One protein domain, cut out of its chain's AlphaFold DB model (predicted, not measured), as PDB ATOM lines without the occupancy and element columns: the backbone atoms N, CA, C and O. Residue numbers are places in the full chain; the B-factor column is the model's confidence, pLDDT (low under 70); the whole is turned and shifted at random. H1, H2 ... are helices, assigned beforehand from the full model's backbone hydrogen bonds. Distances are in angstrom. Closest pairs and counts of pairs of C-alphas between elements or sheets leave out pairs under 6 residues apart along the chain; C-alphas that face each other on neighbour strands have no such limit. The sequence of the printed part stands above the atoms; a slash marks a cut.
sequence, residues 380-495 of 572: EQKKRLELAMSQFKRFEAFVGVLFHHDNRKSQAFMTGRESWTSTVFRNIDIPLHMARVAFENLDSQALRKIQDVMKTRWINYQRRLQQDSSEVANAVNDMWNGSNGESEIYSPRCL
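Overview. This is residues 380 to 495 of the 572 residues of an uncharacterized protein of Byssothecium circinans (UniProt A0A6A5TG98). The longest helix, H3, and the long helix H1 make a narrow V, with the shorter H2 packed on both near its closed end; the far part of H3 sticks out as an arm with residues 463 to 472. Beyond H3 the printed part turns back through the small helices H4 and H5, while a long link folds back from H1 to H2. The printed part has 116 residues with five named helices, H1 to H5 in order, and no named strand: all helix. It is extended, a rod with a radius of gyration of the C-alphas of 21.8 A and spans of 74 by 34 by 21 A.

Along the chain. H3, residues 444 to 478, runs 50.6 A from C-alpha 444 at (272.966, 300.677, 239.826) to C-alpha 478 at (258.051, 262.248, 210.549). H1, residues 380 to 410, is 45.0 A long and begins at (280.420, 311.245, 242.322). H2 is residues 429 to 440, 16.3 A. H4 is residues 487 to 490, 6.2 A, and H5 residues 492 to 495, 5.0 A.

Arrangement. H1, H2 and H3 form an up and down bundle, each running against the one before. Residues 444 to 450 of H3 touch H2 at a shallow tilt of 26 degrees, a helical hairpin; the closest C-alphas, of Ala 435 and Leu 447, are 5.7 A apart. Residues 385 to 396 of H1 touch H2, also a hairpin, at a shallow tilt of 17 degrees; the closest C-alphas are those of Ala 388 and Phe 439, 5.4 A. H3 and H5 are close but not clearly touching: the C-alphas of Asn 477 and Pro 492 are 7.6 A apart. Every O i to N i+4 pair is within hydrogen-bond range in H1, H2 and H3; H4 and H5 are too short for one.

Size, cuts and confidence. The C-alphas of Glu 380 and Asn 484, the two farthest apart, are 74.3 A apart. The printed part has no cut. The link from H1 to H2, 18 residues, is long. The pLDDT is under 70 in residues 412 to 416 and 482 to 495.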
ATOM      1  N   GLU A 380     280.708 312.680 242.379       89.38
ATOM      2  CA  GLU A 380     280.420 311.245 242.322       89.38
ATOM      3  C   GLU A 380     278.911 310.976 242.270       89.38
ATOM      4  O   GLU A 380     278.461 310.174 241.453       89.38
ATOM      5  N   GLN A 381     278.103 311.698 243.056       87.12
ATOM      6  CA  GLN A 381     276.642 311.582 242.998       87.12
ATOM      7  C   GLN A 381     276.093 311.961 241.628       87.12
ATOM      8  O   GLN A 381     275.279 311.233 241.064       87.12
ATOM      9  N   LYS A 382     276.595 313.047 241.037       89.75
ATOM     10  CA  LYS A 382     276.223 313.441 239.678       89.75
ATOM     11  C   LYS A 382     276.543 312.345 238.664       89.75
ATOM     12  O   LYS A 382     275.704 312.029 237.824       89.75
ATOM     13  N   LYS A 383     277.720 311.724 238.758       92.88
ATOM     14  CA  LYS A 383     278.113 310.616 237.878       92.88
ATOM     15  C   LYS A 383     277.215 309.386 238.063       92.88
ATOM     16  O   LYS A 383     276.828 308.762 237.074       92.88
ATOM     17  N   ARG A 384     276.862 309.044 239.307       93.19
ATOM     18  CA  ARG A 384     275.914 307.958 239.612       93.19
ATOM     19  C   ARG A 384     274.521 308.254 239.070       93.19
ATOM     20  O   ARG A 384     273.936 307.378 238.442       93.19
ATOM     21  N   LEU A 385     274.033 309.481 239.240       92.00
ATOM     22  CA  LEU A 385     272.758 309.947 238.698       92.00
ATOM     23  C   LEU A 385     272.736 309.887 237.169       92.00
ATOM     24  O   LEU A 385     271.793 309.355 236.594       92.00
ATOM     25  N   GLU A 386     273.784 310.363 236.497       92.62
ATOM     26  CA  GLU A 386     273.903 310.284 235.034       92.62
ATOM     27  C   GLU A 386     273.890 308.828 234.539       92.62
ATOM     28  O   GLU A 386     273.211 308.508 233.556       92.62
ATOM     29  N   LEU A 387     274.597 307.930 235.233       94.38
ATOM     30  CA  LEU A 387     274.605 306.502 234.918       94.38
ATOM     31  C   LEU A 387     273.228 305.860 235.138       94.38
ATOM     32  O   LEU A 387     272.733 305.176 234.238       94.38
ATOM     33  N   ALA A 388     272.611 306.089 236.299       94.31
ATOM     34  CA  ALA A 388     271.299 305.555 236.650       94.31
ATOM     35  C   ALA A 388     270.225 306.065 235.679       94.31
ATOM     36  O   ALA A 388     269.466 305.270 235.130       94.31
ATOM     37  N   MET A 389     270.236 307.364 235.357       93.00
ATOM     38  CA  MET A 389     269.344 307.972 234.366       93.00
ATOM     39  C   MET A 389     269.534 307.346 232.982       93.00
ATOM     40  O   MET A 389     268.559 307.014 232.309       93.00
ATOM     41  N   SER A 390     270.782 307.144 232.541       93.38
ATOM     42  CA  SER A 390     271.063 306.500 231.253       93.38
ATOM     43  C   SER A 390     270.539 305.061 231.199       93.38
ATOM     44  O   SER A 390     270.006 304.636 230.172       93.38
ATOM     45  N   GLN A 391     270.674 304.306 232.291       94.94
ATOM     46  CA  GLN A 391     270.154 302.943 232.398       94.94
ATOM     47  C   GLN A 391     268.624 302.924 232.424       94.94
ATOM     48  O   GLN A 391     268.025 302.185 231.643       94.94
ATOM     49  N   PHE A 392     267.994 303.770 233.241       94.69
ATOM     50  CA  PHE A 392     266.540 303.881 233.334       94.69
ATOM     51  C   PHE A 392     265.908 304.257 231.987       94.69
ATOM     52  O   PHE A 392     265.048 303.529 231.493       94.69
ATOM     53  N   LYS A 393     266.440 305.271 231.288       91.12
ATOM     54  CA  LYS A 393     265.973 305.651 229.938       91.12
ATOM     55  C   LYS A 393     266.049 304.498 228.925       91.12
ATOM     56  O   LYS A 393     265.251 304.441 227.991       91.12
ATOM     57  N   ARG A 394     266.980 303.544 229.082       93.31
ATOM     58  CA  ARG A 394     267.035 302.334 228.234       93.31
ATOM     59  C   ARG A 394     265.916 301.343 228.555       93.31
ATOM     60  O   ARG A 394     265.426 300.708 227.622       93.31
ATOM     61  N   PHE A 395     265.516 301.208 229.821       93.25
ATOM     62  CA  PHE A 395     264.344 300.409 230.196       93.25
ATOM     63  C   PHE A 395     263.073 300.988 229.593       93.25
ATOM     64  O   PHE A 395     262.313 300.260 228.959       93.25
ATOM     65  N   GLU A 396     262.892 302.301 229.705       90.44
ATOM     66  CA  GLU A 396     261.757 302.990 229.097       90.44
ATOM     67  C   GLU A 396     261.738 302.812 227.579       90.44
ATOM     68  O   GLU A 396     260.731 302.394 227.014       90.44
ATOM     69  N   ALA A 397     262.871 303.034 226.905       89.56
ATOM     70  CA  ALA A 397     262.971 302.824 225.465       89.56
ATOM     71  C   ALA A 397     262.613 301.382 225.064       89.56
ATOM     72  O   ALA A 397     261.902 301.169 224.081       89.56
ATOM     73  N   PHE A 398     263.067 300.390 225.834       93.06
ATOM     74  CA  PHE A 398     262.727 298.989 225.605       93.06
ATOM     75  C   PHE A 398     261.225 298.722 225.773       93.06
ATOM     76  O   PHE A 398     260.602 298.159 224.870       93.06
ATOM     77  N   VAL A 399     260.628 299.164 226.883       90.75
ATOM     78  CA  VAL A 399     259.184 299.029 227.140       90.75
ATOM     79  C   VAL A 399     258.374 299.716 226.035       90.75
ATOM     80  O   VAL A 399     257.381 299.172 225.554       90.75
ATOM     81  N   GLY A 400     258.854 300.857 225.544       86.88
ATOM     82  CA  GLY A 400     258.286 301.559 224.401       86.88
ATOM     83  C   GLY A 400     258.215 300.752 223.127       86.88
ATOM     84  O   GLY A 400     257.177 300.715 222.466       86.88
ATOM     85  N   VAL A 401     259.304 300.059 222.800       89.00
ATOM     86  CA  VAL A 401     259.347 299.164 221.641       89.00
ATOM     87  C   VAL A 401     258.308 298.047 221.776       89.00
ATOM     88  O   VAL A 401     257.649 297.728 220.783       89.00
ATOM     89  N   LEU A 402     258.115 297.491 222.980       89.75
ATOM     90  CA  LEU A 402     257.100 296.461 223.226       89.75
ATOM     91  C   LEU A 402     255.685 296.990 222.967       89.75
ATOM     92  O   LEU A 402     254.969 296.424 222.140       89.75
ATOM     93  N   PHE A 403     255.305 298.106 223.598       85.56
ATOM     94  CA  PHE A 403     253.972 298.696 223.425       85.56
ATOM     95  C   PHE A 403     253.718 299.160 221.992       85.56
ATOM     96  O   PHE A 403     252.637 298.942 221.449       85.56
ATOM     97  N   HIS A 404     254.713 299.755 221.333       84.19
ATOM     98  CA  HIS A 404     254.593 300.154 219.931       84.19
ATOM     99  C   HIS A 404     254.331 298.958 219.013       84.19
ATOM    100  O   HIS A 404     253.499 299.023 218.104       84.19
ATOM    101  N   HIS A 405     255.021 297.845 219.254       85.81
ATOM    102  CA  HIS A 405     254.810 296.620 218.497       85.81
ATOM    103  C   HIS A 405     253.428 296.004 218.773       85.81
ATOM    104  O   HIS A 405     252.749 295.564 217.841       85.81
ATOM    105  N   ASP A 406     252.989 296.012 220.028       85.62
ATOM    106  CA  ASP A 406     251.687 295.485 220.443       85.62
ATOM    107  C   ASP A 406     250.520 296.326 219.900       85.62
ATOM    108  O   ASP A 406     249.529 295.773 219.419       85.62
ATOM    109  N   ASN A 407     250.675 297.651 219.832       81.19
ATOM    110  CA  ASN A 407     249.708 298.554 219.201       81.19
ATOM    111  C   ASN A 407     249.591 298.310 217.691       81.19
ATOM    112  O   ASN A 407     248.482 298.229 217.158       81.19
ATOM    113  N   ARG A 408     250.720 298.126 216.988       82.25
ATOM    114  CA  ARG A 408     250.718 297.778 215.553       82.25
ATOM    115  C   ARG A 408     249.996 296.458 215.281       82.25
ATOM    116  O   ARG A 408     249.287 296.348 214.284       82.25
ATOM    117  N   LYS A 409     250.158 295.467 216.161       80.81
ATOM    118  CA  LYS A 409     249.451 294.180 216.070       80.81
ATOM    119  C   LYS A 409     247.964 294.299 216.387       80.81
ATOM    120  O   LYS A 409     247.166 293.673 215.701       80.81
ATOM    121  N   SER A 410     247.591 295.107 217.377       74.25
ATOM    122  CA  SER A 410     246.189 295.294 217.779       74.25
ATOM    123  C   SER A 410     245.346 295.896 216.651       74.25
ATOM    124  O   SER A 410     244.189 295.533 216.481       74.25
ATOM    125  N   GLN A 411     245.939 296.736 215.797       70.75
ATOM    126  CA  GLN A 411     245.281 297.220 214.576       70.75
ATOM    127  C   GLN A 411     245.066 296.112 213.524       70.75
ATOM    128  O   GLN A 411     244.162 296.207 212.696       70.75
ATOM    129  N   ALA A 412     245.842 295.026 213.579       68.88
ATOM    130  CA  ALA A 412     245.701 293.834 212.746       68.88
ATOM    131  C   ALA A 412     244.835 292.762 213.440       68.88
ATOM    132  O   ALA A 412     245.245 291.601 213.548       68.88
ATOM    133  N   PHE A 413     243.632 293.171 213.872       56.94
ATOM    134  CA  PHE A 413     242.622 292.466 214.695       56.94
ATOM    135  C   PHE A 413     242.291 291.005 214.301       56.94
ATOM    136  O   PHE A 413     241.555 290.327 215.006       56.94
ATOM    137  N   MET A 414     242.820 290.492 213.187       61.00
ATOM    138  CA  MET A 414     242.550 289.147 212.669       61.00
ATOM    139  C   MET A 414     243.707 288.146 212.808       61.00
ATOM    140  O   MET A 414     243.534 286.985 212.453       61.00
ATOM    141  N   THR A 415     244.889 288.540 213.295       61.81
ATOM    142  CA  THR A 415     246.059 287.634 213.243       61.81
ATOM    143  C   THR A 415     246.189 286.658 214.415       61.81
ATOM    144  O   THR A 415     247.068 285.802 214.366       61.81
ATOM    145  N   GLY A 416     245.352 286.762 215.458       69.94
ATOM    146  CA  GLY A 416     245.365 285.850 216.616       69.94
ATOM    147  C   GLY A 416     246.702 285.775 217.367       69.94
ATOM    148  O   GLY A 416     246.893 284.888 218.190       69.94
ATOM    149  N   ARG A 417     247.655 286.669 217.069       72.62
ATOM    150  CA  ARG A 417     248.964 286.692 217.720       72.62
ATOM    151  C   ARG A 417     248.862 287.459 219.024       72.62
ATOM    152  O   ARG A 417     248.539 288.645 219.011       72.62
ATOM    153  N   GLU A 418     249.241 286.797 220.105       81.75
ATOM    154  CA  GLU A 418     249.377 287.413 221.418       81.75
ATOM    155  C   GLU A 418     250.388 288.579 221.376       81.75
ATOM    156  O   GLU A 418     251.324 288.639 220.550       81.75
ATOM    157  N   SER A 419     250.136 289.564 222.232       85.44
ATOM    158  CA  SER A 419     250.993 290.731 222.419       85.44
ATOM    159  C   SER A 419     252.214 290.338 223.266       85.44
ATOM    160  O   SER A 419     252.181 289.378 224.036       85.44
ATOM    161  N   TRP A 420     253.333 291.046 223.137       88.44
ATOM    162  CA  TRP A 420     254.503 290.784 223.985       88.44
ATOM    163  C   TRP A 420     254.189 291.021 225.464       88.44
ATOM    164  O   TRP A 420     254.595 290.245 226.328       88.44
ATOM    165  N   THR A 421     253.405 292.064 225.727       87.50
ATOM    166  CA  THR A 421     252.913 292.450 227.056       87.50
ATOM    167  C   THR A 421     251.832 291.523 227.618       87.50
ATOM    168  O   THR A 421     251.483 291.647 228.786       87.50
ATOM    169  N   SER A 422     251.313 290.571 226.837       85.50
ATOM    170  CA  SER A 422     250.425 289.502 227.326       85.50
ATOM    171  C   SER A 422     251.128 288.148 227.457       85.50
ATOM    172  O   SER A 422     250.513 287.197 227.925       85.50
ATOM    173  N   THR A 423     252.413 288.061 227.088       89.12
ATOM    174  CA  THR A 423     253.192 286.811 227.068       89.12
ATOM    175  C   THR A 423     254.434 286.901 227.958       89.12
ATOM    176  O   THR A 423     254.320 286.953 229.177       89.12
ATOM    177  N   VAL A 424     255.640 286.930 227.377       92.69
ATOM    178  CA  VAL A 424     256.924 286.927 228.110       92.69
ATOM    179  C   VAL A 424     257.117 288.162 228.991       92.69
ATOM    180  O   VAL A 424     257.807 288.093 230.007       92.69
ATOM    181  N   PHE A 425     256.499 289.282 228.616       94.00
ATOM    182  CA  PHE A 425     256.561 290.543 229.350       94.00
ATOM    183  C   PHE A 425     255.208 290.907 229.958       94.00
ATOM    184  O   PHE A 425     254.842 292.081 230.010       94.00
ATOM    185  N   ARG A 426     254.443 289.905 230.400       89.06
ATOM    186  CA  ARG A 426     253.223 290.150 231.164       89.06
ATOM    187  C   ARG A 426     253.535 290.928 232.442       89.06
ATOM    188  O   ARG A 426     254.532 290.657 233.106       89.06
ATOM    189  N   ASN A 427     252.713 291.936 232.726       88.06
ATOM    190  CA  ASN A 427     252.902 292.898 233.817       88.06
ATOM    191  C   ASN A 427     254.294 293.580 233.813       88.06
ATOM    192  O   ASN A 427     254.962 293.673 234.842       88.06
ATOM    193  N   ILE A 428     254.783 294.015 232.641       91.62
ATOM    194  CA  ILE A 428     256.090 294.699 232.490       91.62
ATOM    195  C   ILE A 428     256.214 296.004 233.301       91.62
ATOM    196  O   ILE A 428     257.303 296.527 233.526       91.62
ATOM    197  N   ASP A 429     255.095 296.544 233.749       86.00
ATOM    198  CA  ASP A 429     254.988 297.666 234.667       86.00
ATOM    199  C   ASP A 429     255.630 297.399 236.038       86.00
ATOM    200  O   ASP A 429     256.192 298.336 236.602       86.00
ATOM    201  N   ILE A 430     255.661 296.149 236.521       88.81
ATOM    202  CA  ILE A 430     256.358 295.773 237.765       88.81
ATOM    203  C   ILE A 430     257.872 296.043 237.669       88.81
ATOM    204  O   ILE A 430     258.369 296.896 238.409       88.81
ATOM    205  N   PRO A 431     258.640 295.403 236.760       93.25
ATOM    206  CA  PRO A 431     260.077 295.662 236.651       93.25
ATOM    207  C   PRO A 431     260.386 297.104 236.247       93.25
ATOM    208  O   PRO A 431     261.426 297.628 236.634       93.25
ATOM    209  N   LEU A 432     259.504 297.765 235.490       92.94
ATOM    210  CA  LEU A 432     259.679 299.176 235.153       92.94
ATOM    211  C   LEU A 432     259.539 300.074 236.388       92.94
ATOM    212  O   LEU A 432     260.340 300.990 236.572       92.94
ATOM    213  N   HIS A 433     258.565 299.799 237.255       91.12
ATOM    214  CA  HIS A 433     258.438 300.491 238.530       91.12
ATOM    215  C   HIS A 433     259.643 300.217 239.439       91.12
ATOM    216  O   HIS A 433     260.238 301.164 239.945       91.12
ATOM    217  N   MET A 434     260.083 298.963 239.572       91.94
ATOM    218  CA  MET A 434     261.293 298.643 240.343       91.94
ATOM    219  C   MET A 434     262.533 299.353 239.789       91.94
ATOM    220  O   MET A 434     263.361 299.846 240.552       91.94
ATOM    221  N   ALA A 435     262.654 299.463 238.463       94.94
ATOM    222  CA  ALA A 435     263.742 300.204 237.832       94.94
ATOM    223  C   ALA A 435     263.665 301.700 238.158       94.94
ATOM    224  O   ALA A 435     264.702 302.340 238.310       94.94
ATOM    225  N   ARG A 436     262.459 302.254 238.306       94.06
ATOM    226  CA  ARG A 436     262.258 303.642 238.732       94.06
ATOM    227  C   ARG A 436     262.677 303.853 240.183       94.06
ATOM    228  O   ARG A 436     263.413 304.792 240.454       94.06
ATOM    229  N   VAL A 437     262.265 302.970 241.093       92.75
ATOM    230  CA  VAL A 437     262.683 303.025 242.505       92.75
ATOM    231  C   VAL A 437     264.206 302.916 242.610       92.75
ATOM    232  O   VAL A 437     264.844 303.743 243.256       92.75
ATOM    233  N   ALA A 438     264.812 301.961 241.899       94.12
ATOM    234  CA  ALA A 438     266.265 301.812 241.842       94.12
ATOM    235  C   ALA A 438     266.964 303.050 241.254       94.12
ATOM    236  O   ALA A 438     268.039 303.427 241.712       94.12
ATOM    237  N   PHE A 439     266.362 303.703 240.255       94.88
ATOM    238  CA  PHE A 439     266.864 304.956 239.695       94.88
ATOM    239  C   PHE A 439     266.848 306.099 240.719       94.88
ATOM    240  O   PHE A 439     267.884 306.730 240.912       94.88
ATOM    241  N   GLU A 440     265.723 306.331 241.398       92.81
ATOM    242  CA  GLU A 440     265.586 307.389 242.414       92.81
ATOM    243  C   GLU A 440     266.521 307.155 243.612       92.81
ATOM    244  O   GLU A 440     267.073 308.099 244.171       92.81
ATOM    245  N   ASN A 441     266.782 305.889 243.944       92.50
ATOM    246  CA  ASN A 441     267.711 305.490 245.004       92.50
ATOM    247  C   ASN A 441     269.183 305.404 244.545       92.50
ATOM    248  O   ASN A 441     270.073 305.044 245.320       92.50
ATOM    249  N   LEU A 442     269.476 305.705 243.273       93.75
ATOM    250  CA  LEU A 442     270.810 305.577 242.669       93.75
ATOM    251  C   LEU A 442     271.438 304.175 242.829       93.75
ATOM    252  O   LEU A 442     272.669 304.034 242.924       93.75
ATOM    253  N   ASP A 443     270.604 303.133 242.820       93.75
ATOM    254  CA  ASP A 443     270.989 301.727 242.923       93.75
ATOM    255  C   ASP A 443     271.250 301.112 241.536       93.75
ATOM    256  O   ASP A 443     270.409 300.487 240.878       93.75
ATOM    257  N   SER A 444     272.495 301.265 241.084       92.44
ATOM    258  CA  SER A 444     272.966 300.677 239.826       92.44
ATOM    259  C   SER A 444     273.039 299.141 239.836       92.44
ATOM    260  O   SER A 444     273.174 298.526 238.771       92.44
ATOM    261  N   GLN A 445     273.030 298.499 241.008       93.06
ATOM    262  CA  GLN A 445     273.061 297.042 241.123       93.06
ATOM    263  C   GLN A 445     271.664 296.470 240.898       93.06
ATOM    264  O   GLN A 445     271.524 295.571 240.064       93.06
ATOM    265  N   ALA A 446     270.638 297.050 241.524       93.75
ATOM    266  CA  ALA A 446     269.244 296.712 241.251       93.75
ATOM    267  C   ALA A 446     268.894 296.931 239.771       93.75
ATOM    268  O   ALA A 446     268.378 296.018 239.126       93.75
ATOM    269  N   LEU A 447     269.282 298.069 239.175       95.62
ATOM    270  CA  LEU A 447     269.082 298.321 237.738       95.62
ATOM    271  C   LEU A 447     269.724 297.240 236.852       95.62
ATOM    272  O   LEU A 447     269.111 296.778 235.888       95.62
ATOM    273  N   ARG A 448     270.945 296.792 237.167       95.12
ATOM    274  CA  ARG A 448     271.601 295.698 236.427       95.12
ATOM    275  C   ARG A 448     270.867 294.371 236.601       95.12
ATOM    276  O   ARG A 448     270.649 293.675 235.611       95.12
ATOM    277  N   LYS A 449     270.436 294.050 237.822       94.94
ATOM    278  CA  LYS A 449     269.696 292.818 238.111       94.94
ATOM    279  C   LYS A 449     268.373 292.761 237.346       94.94
ATOM    280  O   LYS A 449     268.115 291.769 236.668       94.94
ATOM    281  N   ILE A 450     267.594 293.847 237.354       95.69
ATOM    282  CA  ILE A 450     266.349 293.958 236.574       95.69
ATOM    283  C   ILE A 450     266.637 293.730 235.085       95.69
ATOM    284  O   ILE A 450     265.934 292.973 234.412       95.69
ATOM    285  N   GLN A 451     267.716 294.327 234.566       96.19
ATOM    286  CA  GLN A 451     268.111 294.156 233.169       96.19
ATOM    287  C   GLN A 451     268.405 292.690 232.836       96.19
ATOM    288  O   GLN A 451     267.979 292.191 231.790       96.19
ATOM    289  N   ASP A 452     269.157 292.005 233.690       94.88
ATOM    290  CA  ASP A 452     269.578 290.628 233.452       94.88
ATOM    291  C   ASP A 452     268.415 289.639 233.563       94.88
ATOM    292  O   ASP A 452     268.329 288.708 232.757       94.88
ATOM    293  N   VAL A 453     267.459 289.897 234.456       94.31
ATOM    294  CA  VAL A 453     266.208 289.133 234.549       94.31
ATOM    295  C   VAL A 453     265.369 289.305 233.283       94.31
ATOM    296  O   VAL A 453     264.984 288.317 232.653       94.31
ATOM    297  N   MET A 454     265.183 290.541 232.809       94.81
ATOM    298  CA  MET A 454     264.455 290.805 231.562       94.81
ATOM    299  C   MET A 454     265.119 290.147 230.341       94.81
ATOM    300  O   MET A 454     264.433 289.541 229.511       94.81
ATOM    301  N   LYS A 455     266.456 290.205 230.235       93.88
ATOM    302  CA  LYS A 455     267.212 289.495 229.184       93.88
ATOM    303  C   LYS A 455     267.025 287.983 229.286       93.88
ATOM    304  O   LYS A 455     266.830 287.327 228.265       93.88
ATOM    305  N   THR A 456     267.093 287.432 230.494       91.44
ATOM    306  CA  THR A 456     266.952 285.992 230.743       91.44
ATOM    307  C   THR A 456     265.567 285.504 230.333       91.44
ATOM    308  O   THR A 456     265.472 284.530 229.582       91.44
ATOM    309  N   ARG A 457     264.500 286.224 230.712       93.19
ATOM    310  CA  ARG A 457     263.131 285.930 230.262       93.19
ATOM    311  C   ARG A 457     263.010 285.955 228.744       93.19
ATOM    312  O   ARG A 457     262.504 284.997 228.161       93.19
ATOM    313  N   TRP A 458     263.542 286.989 228.090       93.00
ATOM    314  CA  TRP A 458     263.547 287.077 226.628       93.00
ATOM    315  C   TRP A 458     264.251 285.885 225.970       93.00
ATOM    316  O   TRP A 458     263.708 285.266 225.056       93.00
ATOM    317  N   ILE A 459     265.448 285.538 226.448       88.94
ATOM    318  CA  ILE A 459     266.233 284.415 225.927       88.94
ATOM    319  C   ILE A 459     265.467 283.100 226.105       88.94
ATOM    320  O   ILE A 459     265.401 282.309 225.165       88.94
ATOM    321  N   ASN A 460     264.870 282.869 227.275       88.56
ATOM    322  CA  ASN A 460     264.082 281.667 227.541       88.56
ATOM    323  C   ASN A 460     262.846 281.587 226.648       88.56
ATOM    324  O   ASN A 460     262.549 280.522 226.114       88.56
ATOM    325  N   TYR A 461     262.175 282.713 226.418       90.31
ATOM    326  CA  TYR A 461     261.041 282.767 225.507       90.31
ATOM    327  C   TYR A 461     261.449 282.427 224.070       90.31
ATOM    328  O   TYR A 461     260.801 281.609 223.421       90.31
ATOM    329  N   GLN A 462     262.562 282.984 223.583       89.25
ATOM    330  CA  GLN A 462     263.080 282.658 222.251       89.25
ATOM    331  C   GLN A 462     263.479 281.183 222.131       89.25
ATOM    332  O   GLN A 462     263.184 280.555 221.117       89.25
ATOM    333  N   ARG A 463     264.095 280.602 223.171       87.12
ATOM    334  CA  ARG A 463     264.409 279.164 223.207       87.12
ATOM    335  C   ARG A 463     263.149 278.304 223.170       87.12
ATOM    336  O   ARG A 463     263.131 277.323 222.438       87.12
ATOM    337  N   ARG A 464     262.095 278.696 223.892       85.88
ATOM    338  CA  ARG A 464     260.798 278.010 223.855       85.88
ATOM    339  C   ARG A 464     260.178 278.062 222.458       85.88
ATOM    340  O   ARG A 464     259.847 277.016 221.923       85.88
ATOM    341  N   LEU A 465     260.130 279.232 221.817       86.31
ATOM    342  CA  LEU A 465     259.636 279.337 220.437       86.31
ATOM    343  C   LEU A 465     260.452 278.497 219.443       86.31
ATOM    344  O   LEU A 465     259.891 277.923 218.509       86.31
ATOM    345  N   GLN A 466     261.775 278.438 219.622       85.19
ATOM    346  CA  GLN A 466     262.649 277.588 218.811       85.19
ATOM    347  C   GLN A 466     262.370 276.103 219.047       85.19
ATOM    348  O   GLN A 466     262.360 275.342 218.083       85.19
ATOM    349  N   GLN A 467     262.121 275.700 220.294       84.38
ATOM    350  CA  GLN A 467     261.730 274.337 220.632       84.38
ATOM    351  C   GLN A 467     260.382 273.980 219.994       84.38
ATOM    352  O   GLN A 467     260.325 272.998 219.261       84.38
ATOM    353  N   ASP A 468     259.354 274.814 220.169       84.75
ATOM    354  CA  ASP A 468     258.025 274.604 219.578       84.75
ATOM    355  C   ASP A 468     258.124 274.486 218.041       84.75
ATOM    356  O   ASP A 468     257.546 273.594 217.419       84.75
ATOM    357  N   SER A 469     258.933 275.347 217.412       85.19
ATOM    358  CA  SER A 469     259.190 275.304 215.964       85.19
ATOM    359  C   SER A 469     259.937 274.036 215.540       85.19
ATOM    360  O   SER A 469     259.640 273.470 214.487       85.19
ATOM    361  N   SER A 470     260.896 273.576 216.350       81.75
ATOM    362  CA  SER A 470     261.631 272.333 216.109       81.75
ATOM    363  C   SER A 470     260.732 271.108 216.248       81.75
ATOM    364  O   SER A 470     260.888 270.168 215.474       81.75
ATOM    365  N   GLU A 471     259.805 271.095 217.205       82.25
ATOM    366  CA  GLU A 471     258.844 270.004 217.397       82.25
ATOM    367  C   GLU A 471     257.900 269.889 216.196       82.25
ATOM    368  O   GLU A 471     257.717 268.793 215.664       82.25
ATOM    369  N   VAL A 472     257.389 271.016 215.684       85.25
ATOM    370  CA  VAL A 472     256.591 271.038 214.448       85.25
ATOM    371  C   VAL A 472     257.418 270.580 213.247       85.25
ATOM    372  O   VAL A 472     256.944 269.766 212.458       85.25
ATOM    373  N   ALA A 473     258.658 271.059 213.101       81.94
ATOM    374  CA  ALA A 473     259.536 270.644 212.008       81.94
ATOM    375  C   ALA A 473     259.829 269.134 212.045       81.94
ATOM    376  O   ALA A 473     259.812 268.478 211.003       81.94
ATOM    377  N   ASN A 474     260.044 268.572 213.236       81.31
ATOM    378  CA  ASN A 474     260.236 267.136 213.423       81.31
ATOM    379  C   ASN A 474     258.961 266.355 213.089       81.31
ATOM    380  O   ASN A 474     259.034 265.401 212.325       81.31
ATOM    381  N   ALA A 475     257.792 266.808 213.554       86.31
ATOM    382  CA  ALA A 475     256.513 266.183 213.216       86.31
ATOM    383  C   ALA A 475     256.238 266.197 211.702       86.31
ATOM    384  O   ALA A 475     255.754 265.209 211.155       86.31
ATOM    385  N   VAL A 476     256.585 267.293 211.012       82.50
ATOM    386  CA  VAL A 476     256.524 267.373 209.546       82.50
ATOM    387  C   VAL A 476     257.478 266.354 208.932       82.50
ATOM    388  O   VAL A 476     257.030 265.579 208.102       82.50
ATOM    389  N   ASN A 477     258.743 266.284 209.354       78.00
ATOM    390  CA  ASN A 477     259.691 265.281 208.844       78.00
ATOM    391  C   ASN A 477     259.186 263.843 209.050       78.00
ATOM    392  O   ASN A 477     259.303 263.008 208.152       78.00
ATOM    393  N   ASP A 478     258.572 263.568 210.200       82.06
ATOM    394  CA  ASP A 478     258.051 262.248 210.549       82.06
ATOM    395  C   ASP A 478     256.881 261.805 209.665       82.06
ATOM    396  O   ASP A 478     256.700 260.602 209.467       82.06
ATOM    397  N   MET A 479     256.144 262.734 209.040       79.88
ATOM    398  CA  MET A 479     255.114 262.384 208.051       79.88
ATOM    399  C   MET A 479     255.682 261.610 206.850       79.88
ATOM    400  O   MET A 479     254.954 260.832 206.234       79.88
ATOM    401  N   TRP A 480     256.964 261.796 206.516       73.19
ATOM    402  CA  TRP A 480     257.626 261.105 205.402       73.19
ATOM    403  C   TRP A 480     258.340 259.815 205.817       73.19
ATOM    404  O   TRP A 480     258.628 258.986 204.959       73.19
ATOM    405  N   ASN A 481     258.534 259.572 207.117       70.50
ATOM    406  CA  ASN A 481     259.197 258.367 207.638       70.50
ATOM    407  C   ASN A 481     258.293 257.110 207.626       70.50
ATOM    408  O   ASN A 481     258.598 256.084 208.240       70.50
ATOM    409  N   GLY A 482     257.171 257.164 206.903       61.78
ATOM    410  CA  GLY A 482     256.179 256.103 206.795       61.78
ATOM    411  C   GLY A 482     256.573 254.959 205.852       61.78
ATOM    412  O   GLY A 482     256.280 254.980 204.661       61.78
ATOM    413  N   SER A 483     257.063 253.872 206.447       56.94
ATOM    414  CA  SER A 483     256.824 252.457 206.086       56.94
ATOM    415  C   SER A 483     257.628 251.724 205.001       56.94
ATOM    416  O   SER A 483     257.603 250.498 205.039       56.94
ATOM    417  N   ASN A 484     258.426 252.360 204.144       58.97
ATOM    418  CA  ASN A 484     259.351 251.624 203.263       58.97
ATOM    419  C   ASN A 484     260.766 252.168 203.468       58.97
ATOM    420  O   ASN A 484     260.960 253.372 203.357       58.97
ATOM    421  N   GLY A 485     261.729 251.308 203.815       60.53
ATOM    422  CA  GLY A 485     263.087 251.647 204.278       60.53
ATOM    423  C   GLY A 485     264.017 252.364 203.284       60.53
ATOM    424  O   GLY A 485     265.197 252.041 203.235       60.53
ATOM    425  N   GLU A 486     263.517 253.333 202.519       59.12
ATOM    426  CA  GLU A 486     264.251 254.151 201.543       59.12
ATOM    427  C   GLU A 486     264.350 255.644 201.963       59.12
ATOM    428  O   GLU A 486     264.664 256.510 201.149       59.12
ATOM    429  N   SER A 487     264.094 255.978 203.239       55.25
ATOM    430  CA  SER A 487     263.807 257.361 203.687       55.25
ATOM    431  C   SER A 487     265.017 258.285 203.948       55.25
ATOM    432  O   SER A 487     264.832 259.477 204.184       55.25
ATOM    433  N   GLU A 488     266.272 257.823 203.880       59.59
ATOM    434  CA  GLU A 488     267.425 258.715 204.155       59.59
ATOM    435  C   GLU A 488     267.683 259.766 203.053       59.59
ATOM    436  O   GLU A 488     268.340 260.776 203.306       59.59
ATOM    437  N   ILE A 489     267.144 259.586 201.841       61.03
ATOM    438  CA  ILE A 489     267.475 260.439 200.680       61.03
ATOM    439  C   ILE A 489     266.660 261.750 200.647       61.03
ATOM    440  O   ILE A 489     267.073 262.713 200.000       61.03
ATOM    441  N   TYR A 490     265.549 261.846 201.386       61.34
ATOM    442  CA  TYR A 490     264.610 262.979 201.302       61.34
ATOM    443  C   TYR A 490     264.460 263.778 202.602       61.34
ATOM    444  O   TYR A 490     263.418 264.385 202.840       61.34
ATOM    445  N   SER A 491     265.498 263.839 203.443       61.94
ATOM    446  CA  SER A 491     265.500 264.820 204.532       61.94
ATOM    447  C   SER A 491     265.420 266.237 203.939       61.94
ATOM    448  O   SER A 491     266.227 266.560 203.063       61.94
ATOM    449  N   PRO A 492     264.520 267.126 204.402       65.12
ATOM    450  CA  PRO A 492     264.455 268.509 203.919       65.12
ATOM    451  C   PRO A 492     265.781 269.270 204.031       65.12
ATOM    452  O   PRO A 492     266.032 270.175 203.239       65.12
ATOM    453  N   ARG A 493     266.675 268.849 204.938       64.50
ATOM    454  CA  ARG A 493     268.054 269.358 205.039       64.50
ATOM    455  C   ARG A 493     268.879 269.133 203.767       64.50
ATOM    456  O   ARG A 493     269.739 269.945 203.448       64.50
ATOM    457  N   CYS A 494     268.609 268.058 203.029       65.69
ATOM    458  CA  CYS A 494     269.259 267.753 201.753       65.69
ATOM    459  C   CYS A 494     268.673 268.565 200.587       65.69
ATOM    460  O   CYS A 494     269.346 268.753 199.576       65.69
ATOM    461  N   LEU A 495     267.429 269.040 200.717       64.81
ATOM    462  CA  LEU A 495     266.725 269.809 199.685       64.81
ATOM    463  C   LEU A 495     266.933 271.323 199.831       64.81
ATOM    464  O   LEU A 495     266.907 272.037 198.830       64.81
TER     465      LEU A 495